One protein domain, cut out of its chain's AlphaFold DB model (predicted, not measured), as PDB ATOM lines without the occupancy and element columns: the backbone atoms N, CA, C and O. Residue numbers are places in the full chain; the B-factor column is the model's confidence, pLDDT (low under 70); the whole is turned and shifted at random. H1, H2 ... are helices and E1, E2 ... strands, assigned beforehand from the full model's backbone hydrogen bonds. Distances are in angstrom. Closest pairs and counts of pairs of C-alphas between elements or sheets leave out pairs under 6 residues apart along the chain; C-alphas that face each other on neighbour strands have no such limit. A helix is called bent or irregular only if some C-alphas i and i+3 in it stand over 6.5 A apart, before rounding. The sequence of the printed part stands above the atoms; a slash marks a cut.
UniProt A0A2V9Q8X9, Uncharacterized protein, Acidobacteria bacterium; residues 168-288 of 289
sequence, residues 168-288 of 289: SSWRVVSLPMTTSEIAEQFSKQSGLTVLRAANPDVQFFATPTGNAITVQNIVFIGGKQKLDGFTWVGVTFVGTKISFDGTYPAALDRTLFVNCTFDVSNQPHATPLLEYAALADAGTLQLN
ATOM      1  N   SER A 168     -55.096 -29.001  42.458       83.19
ATOM      2  CA  SER A 168     -55.151 -28.624  41.043       83.19
ATOM      3  C   SER A 168     -54.359 -27.358  40.702       83.19
ATOM      4  O   SER A 168     -54.038 -27.164  39.534       83.19
ATOM      5  N   SER A 169     -54.035 -26.503  41.679       82.25
ATOM      6  CA  SER A 169     -53.221 -25.301  41.460       82.25
ATOM      7  C   SER A 169     -51.723 -25.554  41.625       82.25
ATOM      8  O   SER A 169     -50.924 -24.640  41.421       82.25
ATOM      9  N   TRP A 170     -51.330 -26.757  42.046       88.06
ATOM     10  CA  TRP A 170     -49.937 -27.071  42.332       88.06
ATOM     11  C   TRP A 170     -49.180 -27.425  41.064       88.06
ATOM     12  O   TRP A 170     -49.583 -28.296  40.293       88.06
ATOM     13  N   ARG A 171     -47.998 -26.835  40.922       90.69
ATOM     14  CA  ARG A 171     -46.972 -27.337  40.019       90.69
ATOM     15  C   ARG A 171     -45.951 -28.126  40.822       90.69
ATOM     16  O   ARG A 171     -45.280 -27.577  41.695       90.69
ATOM     17  N   VAL A 172     -45.841 -29.417  40.524       92.44
ATOM     18  CA  VAL A 172     -44.880 -30.293  41.197       92.44
ATOM     19  C   VAL A 172     -43.475 -30.037  40.659       92.44
ATOM     20  O   VAL A 172     -43.265 -29.998  39.447       92.44
ATOM     21  N   VAL A 173     -42.522 -29.868  41.570       93.38
ATOM     22  CA  VAL A 173     -41.102 -29.663  41.285       93.38
ATOM     23  C   VAL A 173     -40.337 -30.877  41.791       93.38
ATOM     24  O   VAL A 173     -40.401 -31.201  42.976       93.38
ATOM     25  N   SER A 174     -39.635 -31.555  40.886       93.12
ATOM     26  CA  SER A 174     -38.849 -32.760  41.201       93.12
ATOM     27  C   SER A 174     -37.343 -32.518  41.161       93.12
ATOM     28  O   SER A 174     -36.591 -33.277  41.763       93.12
ATOM     29  N   LEU A 175     -36.906 -31.481  40.447       92.75
ATOM     30  CA  LEU A 175     -35.511 -31.080  40.311       92.75
ATOM     31  C   LEU A 175     -35.408 -29.556  40.454       92.75
ATOM     32  O   LEU A 175     -36.368 -28.868  40.088       92.75
ATOM     33  N   PRO A 176     -34.275 -29.033  40.957       92.81
ATOM     34  CA  PRO A 176     -34.075 -27.597  41.076       92.81
ATOM     35  C   PRO A 176     -34.127 -26.911  39.714       92.81
ATOM     36  O   PRO A 176     -33.454 -27.341  38.779       92.81
ATOM     37  N   MET A 177     -34.887 -25.823  39.624       91.38
ATOM     38  CA  MET A 177     -34.918 -24.980  38.435       91.38
ATOM     39  C   MET A 177     -33.654 -24.127  38.361       91.38
ATOM     40  O   MET A 177     -33.204 -23.543  39.352       91.38
ATOM     41  N   THR A 178     -33.103 -24.047  37.162       90.50
ATOM     42  CA  THR A 178     -31.999 -23.172  36.779       90.50
ATOM     43  C   THR A 178     -32.455 -21.718  36.665       90.50
ATOM     44  O   THR A 178     -33.643 -21.413  36.546       90.50
ATOM     45  N   THR A 179     -31.499 -20.791  36.642       85.06
ATOM     46  CA  THR A 179     -31.764 -19.352  36.491       85.06
ATOM     47  C   THR A 179     -32.537 -19.021  35.209       85.06
ATOM     48  O   THR A 179     -33.421 -18.165  35.231       85.06
ATOM     49  N   SER A 180     -32.268 -19.730  34.107       84.75
ATOM     50  CA  SER A 180     -33.005 -19.589  32.846       84.75
ATOM     51  C   SER A 180     -34.447 -20.086  32.940       84.75
ATOM     52  O   SER A 180     -35.346 -19.426  32.428       84.75
ATOM     53  N   GLU A 181     -34.685 -21.210  33.622       87.25
ATOM     54  CA  GLU A 181     -36.036 -21.762  33.806       87.25
ATOM     55  C   GLU A 181     -36.883 -20.871  34.719       87.25
ATOM     56  O   GLU A 181     -38.061 -20.643  34.449       87.25
ATOM     57  N   ILE A 182     -36.264 -20.307  35.760       85.81
ATOM     58  CA  ILE A 182     -36.858 -19.290  36.636       85.81
ATOM     59  C   ILE A 182     -37.276 -18.073  35.799       85.81
ATOM     60  O   ILE A 182     -38.439 -17.672  35.826       85.81
ATOM     61  N   ALA A 183     -36.364 -17.511  35.000       81.19
ATOM     62  CA  ALA A 183     -36.656 -16.344  34.167       81.19
ATOM     63  C   ALA A 183     -37.774 -16.611  33.142       81.19
ATOM     64  O   ALA A 183     -38.675 -15.787  32.964       81.19
ATOM     65  N   GLU A 184     -37.759 -17.772  32.486       80.88
ATOM     66  CA  GLU A 184     -38.813 -18.160  31.549       80.88
ATOM     67  C   GLU A 184     -40.173 -18.295  32.244       80.88
ATOM     68  O   GLU A 184     -41.196 -17.854  31.716       80.88
ATOM     69  N   GLN A 185     -40.196 -18.875  33.440       75.25
ATOM     70  CA  GLN A 185     -41.427 -19.081  34.180       75.25
ATOM     71  C   GLN A 185     -42.039 -17.759  34.660       75.25
ATOM     72  O   GLN A 185     -43.232 -17.522  34.451       75.25
ATOM     73  N   PHE A 186     -41.236 -16.883  35.267       71.88
ATOM     74  CA  PHE A 186     -41.736 -15.637  35.858       71.88
ATOM     75  C   PHE A 186     -41.954 -14.519  34.841       71.88
ATOM     76  O   PHE A 186     -42.711 -13.594  35.115       71.88
ATOM     77  N   SER A 187     -41.381 -14.621  33.637       69.12
ATOM     78  CA  SER A 187     -41.712 -13.707  32.532       69.12
ATOM     79  C   SER A 187     -43.086 -13.978  31.907       69.12
ATOM     80  O   SER A 187     -43.668 -13.079  31.305       69.12
ATOM     81  N   LYS A 188     -43.621 -15.199  32.047       62.62
ATOM     82  CA  LYS A 188     -44.865 -15.636  31.389       62.62
ATOM     83  C   LYS A 188     -46.087 -15.676  32.312       62.62
ATOM     84  O   LYS A 188     -47.206 -15.786  31.815       62.62
ATOM     85  N   GLN A 189     -45.909 -15.614  33.633       62.47
ATOM     86  CA  GLN A 189     -47.001 -15.768  34.599       62.47
ATOM     87  C   GLN A 189     -47.427 -14.428  35.211       62.47
ATOM     88  O   GLN A 189     -46.663 -13.769  35.907       62.47
ATOM     89  N   SER A 190     -48.688 -14.049  34.992       59.94
ATOM     90  CA  SER A 190     -49.344 -12.916  35.655       59.94
ATOM     91  C   SER A 190     -50.263 -13.450  36.761       59.94
ATOM     92  O   SER A 190     -51.461 -13.617  36.552       59.94
ATOM     93  N   GLY A 191     -49.714 -13.815  37.923       71.94
ATOM     94  CA  GLY A 191     -50.519 -14.323  39.041       71.94
ATOM     95  C   GLY A 191     -49.736 -15.113  40.089       71.94
ATOM     96  O   GLY A 191     -48.537 -15.343  39.943       71.94
ATOM     97  N   LEU A 192     -50.438 -15.533  41.148       80.56
ATOM     98  CA  LEU A 192     -49.875 -16.367  42.211       80.56
ATOM     99  C   LEU A 192     -49.501 -17.747  41.660       80.56
ATOM    100  O   LEU A 192     -50.352 -18.461  41.128       80.56
ATOM    101  N   THR A 193     -48.247 -18.143  41.847       87.31
ATOM    102  CA  THR A 193     -47.768 -19.479  41.474       87.31
ATOM    103  C   THR A 193     -47.605 -20.348  42.710       87.31
ATOM    104  O   THR A 193     -46.997 -19.914  43.681       87.31
ATOM    105  N   VAL A 194     -48.104 -21.588  42.679       90.88
ATOM    106  CA  VAL A 194     -47.918 -22.543  43.781       90.88
ATOM    107  C   VAL A 194     -47.001 -23.674  43.330       90.88
ATOM    108  O   VAL A 194     -47.366 -24.486  42.477       90.88
ATOM    109  N   LEU A 195     -45.805 -23.732  43.907       93.25
ATOM    110  CA  LEU A 195     -44.818 -24.778  43.676       93.25
ATOM    111  C   LEU A 195     -44.851 -25.773  44.831       93.25
ATOM    112  O   LEU A 195     -44.722 -25.394  45.991       93.25
ATOM    113  N   ARG A 196     -44.986 -27.062  44.517       95.31
ATOM    114  CA  ARG A 196     -44.942 -28.139  45.509       95.31
ATOM    115  C   ARG A 196     -43.760 -29.052  45.245       95.31
ATOM    116  O   ARG A 196     -43.620 -29.572  44.142       95.31
ATOM    117  N   ALA A 197     -42.935 -29.281  46.253       96.31
ATOM    118  CA  ALA A 197     -41.835 -30.225  46.151       96.31
ATOM    119  C   ALA A 197     -42.368 -31.660  46.008       96.31
ATOM    120  O   ALA A 197     -43.307 -32.057  46.702       96.31
ATOM    121  N   ALA A 198     -41.763 -32.451  45.121       94.94
ATOM    122  CA  ALA A 198     -42.118 -33.859  44.940       94.94
ATOM    123  C   ALA A 198     -41.782 -34.711  46.178       94.94
ATOM    124  O   ALA A 198     -42.441 -35.716  46.437       94.94
ATOM    125  N   ASN A 199     -40.766 -34.307  46.947       94.00
ATOM    126  CA  ASN A 199     -40.378 -34.895  48.226       94.00
ATOM    127  C   ASN A 199     -39.641 -33.844  49.098       94.00
ATOM    128  O   ASN A 199     -39.298 -32.775  48.586       94.00
ATOM    129  N   PRO A 200     -39.387 -34.112  50.394       92.81
ATOM    130  CA  PRO A 200     -38.757 -33.151  51.309       92.81
ATOM    131  C   PRO A 200     -37.321 -32.739  50.956       92.81
ATOM    132  O   PRO A 200     -36.847 -31.728  51.465       92.81
ATOM    133  N   ASP A 201     -36.622 -33.494  50.109       94.00
ATOM    134  CA  ASP A 201     -35.223 -33.242  49.753       94.00
ATOM    135  C   ASP A 201     -35.052 -32.391  48.492       94.00
ATOM    136  O   ASP A 201     -33.943 -31.931  48.217       94.00
ATOM    137  N   VAL A 202     -36.131 -32.138  47.748       95.62
ATOM    138  CA  VAL A 202     -36.081 -31.291  46.553       95.62
ATOM    139  C   VAL A 202     -35.810 -29.843  46.942       95.62
ATOM    140  O   VAL A 202     -36.579 -29.240  47.693       95.62
ATOM    141  N   GLN A 203     -34.761 -29.268  46.356       96.06
ATOM    142  CA  GLN A 203     -34.559 -27.824  46.322       96.06
ATOM    143  C   GLN A 203     -35.322 -27.222  45.138       96.06
ATOM    144  O   GLN A 203     -35.209 -27.739  44.029       96.06
ATOM    145  N   PHE A 204     -36.101 -26.155  45.346       95.12
ATOM    146  CA  PHE A 204     -36.902 -25.582  44.257       95.12
ATOM    147  C   PHE A 204     -36.047 -24.877  43.215       95.12
ATOM    148  O   PHE A 204     -36.187 -25.161  42.029       95.12
ATOM    149  N   PHE A 205     -35.175 -23.969  43.648       94.81
ATOM    150  CA  PHE A 205     -34.326 -23.169  42.769       94.81
ATOM    151  C   PHE A 205     -32.859 -23.402  43.080       94.81
ATOM    152  O   PHE A 205     -32.451 -23.332  44.243       94.81
ATOM    153  N   ALA A 206     -32.057 -23.638  42.045       92.62
ATOM    154  CA  ALA A 206     -30.608 -23.647  42.172       92.62
ATOM    155  C   ALA A 206     -30.100 -22.250  42.566       92.62
ATOM    156  O   ALA A 206     -30.639 -21.240  42.114       92.62
ATOM    157  N   THR A 207     -29.055 -22.195  43.394       89.75
ATOM    158  CA  THR A 207     -28.430 -20.929  43.796       89.75
ATOM    159  C   THR A 207     -27.906 -20.194  42.557       89.75
ATOM    160  O   THR A 207     -27.111 -20.777  41.811       89.75
ATOM    161  N   PRO A 208     -28.313 -18.941  42.311       87.75
ATOM    162  CA  PRO A 208     -27.860 -18.184  41.159       87.75
ATOM    163  C   PRO A 208     -26.363 -17.900  41.263       87.75
ATOM    164  O   PRO A 208     -25.873 -17.440  42.291       87.75
ATOM    165  N   THR A 209     -25.629 -18.144  40.180       79.00
ATOM    166  CA  THR A 209     -24.232 -17.722  40.044       79.00
ATOM    167  C   THR A 209     -24.204 -16.422  39.246       79.00
ATOM    168  O   THR A 209     -24.252 -16.454  38.015       79.00
ATOM    169  N   GLY A 210     -24.202 -15.272  39.922       75.50
ATOM    170  CA  GLY A 210     -24.189 -13.957  39.274       75.50
ATOM    171  C   GLY A 210     -25.139 -12.957  39.929       75.50
ATOM    172  O   GLY A 210     -25.198 -12.863  41.151       75.50
ATOM    173  N   ASN A 211     -25.858 -12.188  39.107       78.31
ATOM    174  CA  ASN A 211     -26.786 -11.167  39.594       78.31
ATOM    175  C   ASN A 211     -27.946 -11.793  40.372       78.31
ATOM    176  O   ASN A 211     -28.469 -12.840  39.981       78.31
ATOM    177  N   ALA A 212     -28.374 -11.103  41.432       81.25
ATOM    178  CA  ALA A 212     -29.513 -11.531  42.227       81.25
ATOM    179  C   ALA A 212     -30.778 -11.634  41.363       81.25
ATOM    180  O   ALA A 212     -31.070 -10.751  40.550       81.25
ATOM    181  N   ILE A 213     -31.535 -12.712  41.551       89.12
ATOM    182  CA  ILE A 213     -32.777 -12.945  40.816       89.12
ATOM    183  C   ILE A 213     -33.957 -12.526  41.679       89.12
ATOM    184  O   ILE A 213     -34.086 -12.943  42.828       89.12
ATOM    185  N   THR A 214     -34.844 -11.715  41.110       90.50
ATOM    186  CA  THR A 214     -36.089 -11.347  41.781       90.50
ATOM    187  C   THR A 214     -37.163 -12.394  41.521       90.50
ATOM    188  O   THR A 214     -37.470 -12.720  40.375       90.50
ATOM    189  N   VAL A 215     -37.749 -12.893  42.601       89.81
ATOM    190  CA  VAL A 215     -38.812 -13.892  42.622       89.81
ATOM    191  C   VAL A 215     -40.018 -13.268  43.308       89.81
ATOM    192  O   VAL A 215     -39.899 -12.772  44.428       89.81
ATOM    193  N   GLN A 216     -41.180 -13.282  42.651       89.38
ATOM    194  CA  GLN A 216     -42.363 -12.581  43.154       89.38
ATOM    195  C   GLN A 216     -43.619 -13.446  43.133       89.38
ATOM    196  O   GLN A 216     -43.840 -14.185  42.178       89.38
ATOM    197  N   ASN A 217     -44.475 -13.279  44.147       86.75
ATOM    198  CA  ASN A 217     -45.823 -13.859  44.210       86.75
ATOM    199  C   ASN A 217     -45.838 -15.388  44.025       86.75
ATOM    200  O   ASN A 217     -46.571 -15.932  43.190       86.75
ATOM    201  N   ILE A 218     -45.019 -16.087  44.812       89.81
ATOM    202  CA  ILE A 218     -44.936 -17.553  44.799       89.81
ATOM    203  C   ILE A 218     -45.217 -18.112  46.181       89.81
ATOM    204  O   ILE A 218     -44.736 -17.595  47.187       89.81
ATOM    205  N   VAL A 219     -45.940 -19.224  46.206       92.88
ATOM    206  CA  VAL A 219     -46.027 -20.108  47.361       92.88
ATOM    207  C   VAL A 219     -45.185 -21.352  47.104       92.88
ATOM    208  O   VAL A 219     -45.378 -22.037  46.099       92.88
ATOM    209  N   PHE A 220     -44.299 -21.672  48.037       94.94
ATOM    210  CA  PHE A 220     -43.522 -22.905  48.064       94.94
ATOM    211  C   PHE A 220     -44.101 -23.846  49.116       94.94
ATOM    212  O   PHE A 220     -44.341 -23.428  50.245       94.94
ATOM    213  N   ILE A 221     -44.335 -25.108  48.755       95.50
ATOM    214  CA  ILE A 221     -44.909 -26.123  49.646       95.50
ATOM    215  C   ILE A 221     -43.957 -27.316  49.765       95.50
ATOM    216  O   ILE A 221     -43.741 -28.044  48.790       95.50
ATOM    217  N   GLY A 222     -43.453 -27.559  50.974       95.56
ATOM    218  CA  GLY A 222     -42.504 -28.630  51.281       95.56
ATOM    219  C   GLY A 222     -41.080 -28.305  50.830       95.56
ATOM    220  O   GLY A 222     -40.748 -27.143  50.601       95.56
ATOM    221  N   GLY A 223     -40.255 -29.342  50.671       96.50
ATOM    222  CA  GLY A 223     -38.915 -29.246  50.084       96.50
ATOM    223  C   GLY A 223     -37.937 -28.377  50.872       96.50
ATOM    224  O   GLY A 223     -38.110 -28.115  52.066       96.50
ATOM    225  N   LYS A 224     -36.898 -27.917  50.174       97.50
ATOM    226  CA  LYS A 224     -35.848 -27.043  50.702       97.50
ATOM    227  C   LYS A 224     -35.670 -25.825  49.800       97.50
ATOM    228  O   LYS A 224     -35.897 -25.900  48.593       97.50
ATOM    229  N   GLN A 225     -35.233 -24.703  50.357       97.19
ATOM    230  CA  GLN A 225     -34.828 -23.552  49.559       97.19
ATOM    231  C   GLN A 225     -33.703 -22.785  50.242       97.19
ATOM    232  O   GLN A 225     -33.810 -22.417  51.410       97.19
ATOM    233  N   LYS A 226     -32.650 -22.508  49.470       95.31
ATOM    234  CA  LYS A 226     -31.566 -21.616  49.872       95.31
ATOM    235  C   LYS A 226     -31.896 -20.182  49.452       95.31
ATOM    236  O   LYS A 226     -32.298 -19.966  48.307       95.31
ATOM    237  N   LEU A 227     -31.770 -19.218  50.359       95.00
ATOM    238  CA  LEU A 227     -32.167 -17.828  50.105       95.00
ATOM    239  C   LEU A 227     -31.103 -17.011  49.360       95.00
ATOM    240  O   LEU A 227     -31.457 -16.023  48.722       95.00
ATOM    241  N   ASP A 228     -29.837 -17.420  49.434       92.94
ATOM    242  CA  ASP A 228     -28.695 -16.742  48.816       92.94
ATOM    243  C   ASP A 228     -28.903 -16.447  47.324       92.94
ATOM    244  O   ASP A 228     -29.238 -17.334  46.535       92.94
ATOM    245  N   GLY A 229     -28.640 -15.199  46.929       92.50
ATOM    246  CA  GLY A 229     -28.689 -14.760  45.535       92.50
ATOM    247  C   GLY A 229     -30.092 -14.412  45.032       92.50
ATOM    248  O   GLY A 229     -30.278 -14.235  43.827       92.50
ATOM    249  N   PHE A 230     -31.082 -14.298  45.920       93.81
ATOM    250  CA  PHE A 230     -32.463 -14.000  45.547       93.81
ATOM    251  C   PHE A 230     -33.039 -12.778  46.263       93.81
ATOM    252  O   PHE A 230     -32.780 -12.519  47.437       93.81
ATOM    253  N   THR A 231     -33.913 -12.067  45.555       93.50
ATOM    254  CA  THR A 231     -34.829 -11.075  46.122       93.50
ATOM    255  C   THR A 231     -36.239 -11.651  46.101       93.50
ATOM    256  O   THR A 231     -36.828 -11.824  45.037       93.50
ATOM    257  N   TRP A 232     -36.777 -11.962  47.274       92.94
ATOM    258  CA  TRP A 232     -38.082 -12.585  47.464       92.94
ATOM    259  C   TRP A 232     -39.124 -11.515  47.779       92.94
ATOM    260  O   TRP A 232     -38.983 -10.803  48.769       92.94
ATOM    261  N   VAL A 233     -40.163 -11.398  46.952       91.31
ATOM    262  CA  VAL A 233     -41.193 -10.355  47.087       91.31
ATOM    263  C   VAL A 233     -42.584 -10.980  47.132       91.31
ATOM    264  O   VAL A 233     -43.040 -11.569  46.152       91.31
ATOM    265  N   GLY A 234     -43.289 -10.846  48.255       87.62
ATOM    266  CA  GLY A 234     -44.625 -11.431  48.419       87.62
ATOM    267  C   GLY A 234     -44.606 -12.958  48.306       87.62
ATOM    268  O   GLY A 234     -45.465 -13.552  47.652       87.62
ATOM    269  N   VAL A 235     -43.576 -13.590  48.869       91.88
ATOM    270  CA  VAL A 235     -43.356 -15.038  48.802       91.88
ATOM    271  C   VAL A 235     -43.822 -15.697  50.093       91.88
ATOM    272  O   VAL A 235     -43.630 -15.165  51.180       91.88
ATOM    273  N   THR A 236     -44.440 -16.870  49.997       93.88
ATOM    274  CA  THR A 236     -44.827 -17.664  51.171       93.88
ATOM    275  C   THR A 236     -44.178 -19.037  51.112       93.88
ATOM    276  O   THR A 236     -44.394 -19.789  50.165       93.88
ATOM    277  N   PHE A 237     -43.412 -19.386  52.136       96.31
ATOM    278  CA  PHE A 237     -42.868 -20.726  52.325       96.31
ATOM    279  C   PHE A 237     -43.758 -21.500  53.295       96.31
ATOM    280  O   PHE A 237     -44.092 -20.993  54.361       96.31
ATOM    281  N   VAL A 238     -44.159 -22.716  52.924       95.75
ATOM    282  CA  VAL A 238     -45.063 -23.567  53.706       95.75
ATOM    283  C   VAL A 238     -44.432 -24.941  53.879       95.75
ATOM    284  O   VAL A 238     -44.300 -25.688  52.909       95.75
ATOM    285  N   GLY A 239     -44.042 -25.315  55.097       95.44
ATOM    286  CA  GLY A 239     -43.409 -26.620  55.327       95.44
ATOM    287  C   GLY A 239     -42.037 -26.763  54.659       95.44
ATOM    288  O   GLY A 239     -41.594 -27.883  54.414       95.44
ATOM    289  N   THR A 240     -41.401 -25.651  54.286       97.19
ATOM    290  CA  THR A 240     -40.117 -25.638  53.574       97.19
ATOM    291  C   THR A 240     -38.966 -25.518  54.564       97.19
ATOM    292  O   THR A 240     -39.031 -24.710  55.492       97.19
ATOM    293  N   LYS A 241     -37.895 -26.284  54.339       97.88
ATOM    294  CA  LYS A 241     -36.618 -26.098  55.033       97.88
ATOM    295  C   LYS A 241     -35.837 -24.958  54.377       97.88
ATOM    296  O   LYS A 241     -35.445 -25.062  53.214       97.88
ATOM    297  N   ILE A 242     -35.621 -23.882  55.117       97.50
ATOM    298  CA  ILE A 242     -34.975 -22.659  54.647       97.50
ATOM    299  C   ILE A 242     -33.507 -22.674  55.050       97.50
ATOM    300  O   ILE A 242     -33.191 -22.922  56.211       97.50
ATOM    301  N   SER A 243     -32.613 -22.380  54.109       95.50
ATOM    302  CA  SER A 243     -31.194 -22.191  54.401       95.50
ATOM    303  C   SER A 243     -30.671 -20.847  53.912       95.50
ATOM    304  O   SER A 243     -31.134 -20.298  52.910       95.50
ATOM    305  N   PHE A 244     -29.700 -20.314  54.644       93.19
ATOM    306  CA  PHE A 244     -28.966 -19.102  54.295       93.19
ATOM    307  C   PHE A 244     -27.562 -19.203  54.887       93.19
ATOM    308  O   PHE A 244     -27.416 -19.409  56.096       93.19
ATOM    309  N   ASP A 245     -26.541 -19.108  54.037       88.88
ATOM    310  CA  ASP A 245     -25.139 -19.212  54.465       88.88
ATOM    311  C   ASP A 245     -24.314 -17.945  54.234       88.88
ATOM    312  O   ASP A 245     -23.129 -17.936  54.565       88.88
ATOM    313  N   GLY A 246     -24.934 -16.890  53.698       87.56
ATOM    314  CA  GLY A 246     -24.286 -15.602  53.480       87.56
ATOM    315  C   GLY A 246     -23.241 -15.633  52.369       87.56
ATOM    316  O   GLY A 246     -22.394 -14.750  52.307       87.56
ATOM    317  N   THR A 247     -23.263 -16.622  51.470       88.81
ATOM    318  CA  THR A 247     -22.366 -16.610  50.302       88.81
ATOM    319  C   THR A 247     -22.754 -15.488  49.338       88.81
ATOM    320  O   THR A 247     -21.889 -14.843  48.746       88.81
ATOM    321  N   TYR A 248     -24.059 -15.255  49.169       90.06
ATOM    322  CA  TYR A 248     -24.595 -14.206  48.304       90.06
ATOM    323  C   TYR A 248     -25.661 -13.396  49.045       90.06
ATOM    324  O   TYR A 248     -26.384 -13.954  49.873       90.06
ATOM    325  N   PRO A 249     -25.820 -12.099  48.722       91.44
ATOM    326  CA  PRO A 249     -26.868 -11.296  49.329       91.44
ATOM    327  C   PRO A 249     -28.251 -11.879  49.024       91.44
ATOM    328  O   PRO A 249     -28.482 -12.473  47.966       91.44
ATOM    329  N   ALA A 250     -29.176 -11.671  49.951       93.69
ATOM    330  CA  ALA A 250     -30.576 -12.021  49.795       93.69
ATOM    331  C   ALA A 250     -31.452 -10.871  50.294       93.69
ATOM    332  O   ALA A 250     -31.062 -10.114  51.176       93.69
ATOM    333  N   ALA A 251     -32.650 -10.728  49.746       94.62
ATOM    334  CA  ALA A 251     -33.600  -9.723  50.209       94.62
ATOM    335  C   ALA A 251     -34.978 -10.348  50.384       94.62
ATOM    336  O   ALA A 251     -35.399 -11.158  49.560       94.62
ATOM    337  N   LEU A 252     -35.677  -9.965  51.444       94.62
ATOM    338  CA  LEU A 252     -37.044 -10.386  51.729       94.62
ATOM    339  C   LEU A 252     -37.926  -9.141  51.754       94.62
ATOM    340  O   LEU A 252     -37.607  -8.190  52.451       94.62
ATOM    341  N   ASP A 253     -39.025  -9.134  51.013       91.31
ATOM    342  CA  ASP A 253     -40.080  -8.123  51.100       91.31
ATOM    343  C   ASP A 253     -41.423  -8.837  51.205       91.31
ATOM    344  O   ASP A 253     -41.816  -9.553  50.280       91.31
ATOM    345  N   ARG A 254     -42.137  -8.652  52.322       89.38
ATOM    346  CA  ARG A 254     -43.425  -9.324  52.579       89.38
ATOM    347  C   ARG A 254     -43.330 -10.844  52.396       89.38
ATOM    348  O   ARG A 254     -44.225 -11.474  51.827       89.38
ATOM    349  N   THR A 255     -42.224 -11.428  52.850       92.56
ATOM    350  CA  THR A 255     -42.015 -12.877  52.825       92.56
ATOM    351  C   THR A 255     -42.552 -13.502  54.104       92.56
ATOM    352  O   THR A 255     -42.232 -13.035  55.195       92.56
ATOM    353  N   LEU A 256     -43.338 -14.570  53.969       93.06
ATOM    354  CA  LEU A 256     -43.953 -15.294  55.079       93.06
ATOM    355  C   LEU A 256     -43.393 -16.712  55.195       93.06
ATOM    356  O   LEU A 256     -43.237 -17.416  54.198       93.06
ATOM    357  N   PHE A 257     -43.161 -17.143  56.433       95.31
ATOM    358  CA  PHE A 257     -42.737 -18.499  56.771       95.31
ATOM    359  C   PHE A 257     -43.840 -19.182  57.567       95.31
ATOM    360  O   PHE A 257     -44.240 -18.692  58.624       95.31
ATOM    361  N   VAL A 258     -44.331 -20.309  57.067       94.94
ATOM    362  CA  VAL A 258     -45.430 -21.060  57.667       94.94
ATOM    363  C   VAL A 258     -44.986 -22.493  57.878       94.94
ATOM    364  O   VAL A 258     -44.728 -23.223  56.923       94.94
ATOM    365  N   ASN A 259     -44.909 -22.906  59.139       94.94
ATOM    366  CA  ASN A 259     -44.458 -24.237  59.533       94.94
ATOM    367  C   ASN A 259     -43.096 -24.614  58.901       94.94
ATOM    368  O   ASN A 259     -42.915 -25.710  58.374       94.94
ATOM    369  N   CYS A 260     -42.171 -23.657  58.863       96.69
ATOM    370  CA  CYS A 260     -40.847 -23.797  58.261       96.69
ATOM    371  C   CYS A 260     -39.816 -24.254  59.292       96.69
ATOM    372  O   CYS A 260     -39.964 -24.014  60.488       96.69
ATOM    373  N   THR A 261     -38.739 -24.858  58.795       96.88
ATOM    374  CA  THR A 261     -37.521 -25.122  59.575       96.88
ATOM    375  C   THR A 261     -36.366 -24.309  59.021       96.88
ATOM    376  O   THR A 261     -36.350 -24.002  57.826       96.88
ATOM    377  N   PHE A 262     -35.409 -23.955  59.874       95.88
ATOM    378  CA  PHE A 262     -34.274 -23.116  59.491       95.88
ATOM    379  C   PHE A 262     -32.955 -23.866  59.680       95.88
ATOM    380  O   PHE A 262     -32.733 -24.544  60.676       95.88
ATOM    381  N   ASP A 263     -32.081 -23.749  58.689       92.88
ATOM    382  CA  ASP A 263     -30.734 -24.315  58.679       92.88
ATOM    383  C   ASP A 263     -29.780 -23.230  58.184       92.88
ATOM    384  O   ASP A 263     -29.512 -23.094  56.986       92.88
ATOM    385  N   VAL A 264     -29.385 -22.366  59.114       88.50
ATOM    386  CA  VAL A 264     -28.572 -21.180  58.840       88.50
ATOM    387  C   VAL A 264     -27.216 -21.294  59.520       88.50
ATOM    388  O   VAL A 264     -27.037 -22.039  60.485       88.50
ATOM    389  N   SER A 265     -26.239 -20.547  59.013       80.88
ATOM    390  CA  SER A 265     -24.899 -20.539  59.594       80.88
ATOM    391  C   SER A 265     -24.896 -19.970  61.031       80.88
ATOM    392  O   SER A 265     -25.731 -19.153  61.421       80.88
ATOM    393  N   ASN A 266     -23.894 -20.345  61.832       80.94
ATOM    394  CA  ASN A 266     -23.651 -19.741  63.154       80.94
ATOM    395  C   ASN A 266     -22.951 -18.368  63.063       80.94
ATOM    396  O   ASN A 266     -22.355 -17.907  64.038       80.94
ATOM    397  N   GLN A 267     -22.946 -17.751  61.880       82.38
ATOM    398  CA  GLN A 267     -22.304 -16.463  61.649       82.38
ATOM    399  C   GLN A 267     -23.276 -15.311  61.945       82.38
ATOM    400  O   GLN A 267     -24.494 -15.490  61.846       82.38
ATOM    401  N   PRO A 268     -22.760 -14.109  62.260       80.56
ATOM    402  CA  PRO A 268     -23.597 -12.943  62.552       80.56
ATOM    403  C   PRO A 268     -24.560 -12.549  61.421       80.56
ATOM    404  O   PRO A 268     -25.630 -12.016  61.693       80.56
ATOM    405  N   HIS A 269     -24.233 -12.838  60.155       82.69
ATOM    406  CA  HIS A 269     -25.111 -12.513  59.022       82.69
ATOM    407  C   HIS A 269     -26.440 -13.283  59.032       82.69
ATOM    408  O   HIS A 269     -27.387 -12.877  58.364       82.69
ATOM    409  N   ALA A 270     -26.536 -14.392  59.774       85.25
ATOM    410  CA  ALA A 270     -27.763 -15.175  59.865       85.25
ATOM    411  C   ALA A 270     -28.769 -14.577  60.864       85.25
ATOM    412  O   ALA A 270     -29.971 -14.800  60.727       85.25
ATOM    413  N   THR A 271     -28.297 -13.801  61.846       90.25
ATOM    414  CA  THR A 271     -29.121 -13.237  62.924       90.25
ATOM    415  C   THR A 271     -30.304 -12.410  62.399       90.25
ATOM    416  O   THR A 271     -31.432 -12.729  62.783       90.25
ATOM    417  N   PRO A 272     -30.137 -11.463  61.449       92.69
ATOM    418  CA  PRO A 272     -31.258 -10.656  60.959       92.69
ATOM    419  C   PRO A 272     -32.369 -11.481  60.293       92.69
ATOM    420  O   PRO A 272     -33.547 -11.151  60.417       92.69
ATOM    421  N   LEU A 273     -32.020 -12.576  59.604       94.00
ATOM    422  CA  LEU A 273     -33.003 -13.487  59.004       94.00
ATOM    423  C   LEU A 273     -33.848 -14.174  60.082       94.00
ATOM    424  O   LEU A 273     -35.070 -14.268  59.948       94.00
ATOM    425  N   LEU A 274     -33.197 -14.667  61.135       94.62
ATOM    426  CA  LEU A 274     -33.878 -15.379  62.211       94.62
ATOM    427  C   LEU A 274     -34.774 -14.447  63.026       94.62
ATOM    428  O   LEU A 274     -35.891 -14.827  63.363       94.62
ATOM    429  N   GLU A 275     -34.328 -13.219  63.288       94.19
ATOM    430  CA  GLU A 275     -35.142 -12.195  63.948       94.19
ATOM    431  C   GLU A 275     -36.366 -11.823  63.111       94.19
ATOM    432  O   GLU A 275     -37.489 -11.851  63.619       94.19
ATOM    433  N   TYR A 276     -36.179 -11.566  61.812       94.06
ATOM    434  CA  TYR A 276     -37.278 -11.292  60.885       94.06
ATOM    435  C   TYR A 276     -38.329 -12.414  60.909       94.06
ATOM    436  O   TYR A 276     -39.530 -12.153  61.030       94.06
ATOM    437  N   ALA A 277     -37.887 -13.675  60.863       94.88
ATOM    438  CA  ALA A 277     -38.777 -14.831  60.907       94.88
ATOM    439  C   ALA A 277     -39.456 -15.018  62.280       94.88
ATOM    440  O   ALA A 277     -40.653 -15.307  62.336       94.88
ATOM    441  N   ALA A 278     -38.731 -14.810  63.384       94.25
ATOM    442  CA  ALA A 278     -39.248 -14.915  64.752       94.25
ATOM    443  C   ALA A 278     -40.276 -13.830  65.092       94.25
ATOM    444  O   ALA A 278     -41.225 -14.081  65.837       94.25
ATOM    445  N   LEU A 279     -40.125 -12.633  64.529       93.00
ATOM    446  CA  LEU A 279     -41.070 -11.533  64.713       93.00
ATOM    447  C   LEU A 279     -42.243 -11.600  63.726       93.00
ATOM    448  O   LEU A 279     -43.297 -11.018  63.992       93.00
ATOM    449  N   ALA A 280     -42.104 -12.378  62.647       83.44
ATOM    450  CA  ALA A 280     -43.009 -12.380  61.500       83.44
ATOM    451  C   ALA A 280     -43.216 -10.962  60.950       83.44
ATOM    452  O   ALA A 280     -44.351 -10.524  60.743       83.44
ATOM    453  N   ASP A 281     -42.108 -10.242  60.770       76.62
ATOM    454  CA  ASP A 281     -42.139  -8.911  60.181       76.62
ATOM    455  C   ASP A 281     -42.614  -9.011  58.720       76.62
ATOM    456  O   ASP A 281     -42.220  -9.907  57.976       76.62
ATOM    457  N   ALA A 282     -43.512  -8.113  58.324       68.44
ATOM    458  CA  ALA A 282     -44.009  -8.009  56.954       68.44
ATOM    459  C   ALA A 282     -43.231  -6.961  56.136       68.44
ATOM    460  O   ALA A 282     -43.606  -6.676  54.998       68.44
ATOM    461  N   GLY A 283     -42.197  -6.356  56.726       78.38
ATOM    462  CA  GLY A 283     -41.356  -5.344  56.107       78.38
ATOM    463  C   GLY A 283     -40.351  -5.889  55.093       78.38
ATOM    464  O   GLY A 283     -40.433  -7.020  54.609       78.38
ATOM    465  N   THR A 284     -39.385  -5.033  54.761       87.75
ATOM    466  CA  THR A 284     -38.270  -5.367  53.877       87.75
ATOM    467  C   THR A 284     -37.010  -5.629  54.699       87.75
ATOM    468  O   THR A 284     -36.599  -4.781  55.487       87.75
ATOM    469  N   LEU A 285     -36.364  -6.767  54.468       92.31
ATOM    470  CA  LEU A 285     -35.082  -7.150  55.046       92.31
ATOM    471  C   LEU A 285     -34.035  -7.299  53.943       92.31
ATOM    472  O   LEU A 285     -34.267  -7.973  52.941       92.31
ATOM    473  N   GLN A 286     -32.865  -6.707  54.159       92.19
ATOM    474  CA  GLN A 286     -31.681  -6.913  53.330       92.19
ATOM    475  C   GLN A 286     -30.685  -7.769  54.109       92.19
ATOM    476  O   GLN A 286     -30.277  -7.403  55.209       92.19
ATOM    477  N   LEU A 287     -30.308  -8.906  53.536       89.31
ATOM    478  CA  LEU A 287     -29.319  -9.830  54.071       89.31
ATOM    479  C   LEU A 287     -28.044  -9.688  53.253       89.31
ATOM    480  O   LEU A 287     -28.025  -9.965  52.052       89.31
ATOM    481  N   ASN A 288     -26.984  -9.250  53.918       85.31
ATOM    482  CA  ASN A 288     -25.664  -9.121  53.320       85.31
ATOM    483  C   ASN A 288     -24.774 -10.298  53.760       85.31
ATOM    484  O   ASN A 288     -25.019 -10.839  54.841       85.31
TER     485      ASN A 288
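Overview. This is residues 168 to 288 of the 289 residues of an uncharacterized protein of Acidobacteria bacterium (UniProt A0A2V9Q8X9). The chain winds in stacked turns into a three-sided solenoid whose walls are the sheets E1 E2 E4 E7 E10, E3 E6 E9 E12 and E5 E8 E11. H2 caps the end at the last turn, and H1 lies near E3 at the opposite end. The printed part has 121 residues with two named helices and twelve named strands, in the order E1, H1, E2 to E11, H2, E12. In the orders given, the first and third sheets are parallel and the second is mixed; the class is mixed, helices and strands. The whole is compact, with a radius of gyration of the C-alphas of 13.3 A and spans of 38 by 30 by 26 A.

Along the chain. Find C-alpha 170 at (-49.937, -27.071, 42.332), where E1, residues 170 to 173, begins. Its sheet goes on with E2, residues 193 to 197 and 13.1 A long, E4, 218 to 221, E7, 236 to 238, and E10, 256 to 258. Look next for E3, 213 to 216, E6, 230 to 233, E9, 250 to 253, and E12, 284 to 287, which ends at C-alpha 287, (-29.319, -9.830, 54.071). The third sheet holds E5, 224 to 226, E8, 241 to 244, and E11, 261 to 264. H1, residues 179 to 188, is 14.5 A long; H2, residues 268 to 279, is 17.7 A long and only just irregular, C-alphas 269 and 272 being 6.7 A apart.

Arrangement. Start at E4, an inner strand: N 219 is 2.8 A from O 193 of E2, and N 236 of E7 is 2.9 A from O 218, within hydrogen-bond range. E1, H1 and E2 form a strand-helix-strand unit, two parallel neighbour strands with a helix between, its crossover right-handed. E9 runs on into E10 at 91 degrees. E9 and E12 are antiparallel, with N 252 and O 285 2.9 A apart; E8 and E11 are parallel, with N 242 and O 261 2.8 A apart. H2 is on the sheet E3 E6 E9 E12 at a height of 9.4 A, over E12; their closest C-alphas, of His 269 and Leu 287, are 7.0 A apart. H1 is on that sheet too, with C-alphas 186 and 215 the closest to E3 at 7.6 A. O i to N i+4 pairs within range number 5 of 6 in H1 and 6 of 8 in H2.

Size, cuts and confidence. The C-alphas farthest apart, of Ser 168 and Pro 268, are 41.3 A apart. The printed part has no cut. The link from E2 to E3, residues 198 to 212, is long; the others are tight. The mean pLDDT of the printed part is 89.2, and residues 187 to 190 and 282 are under 70.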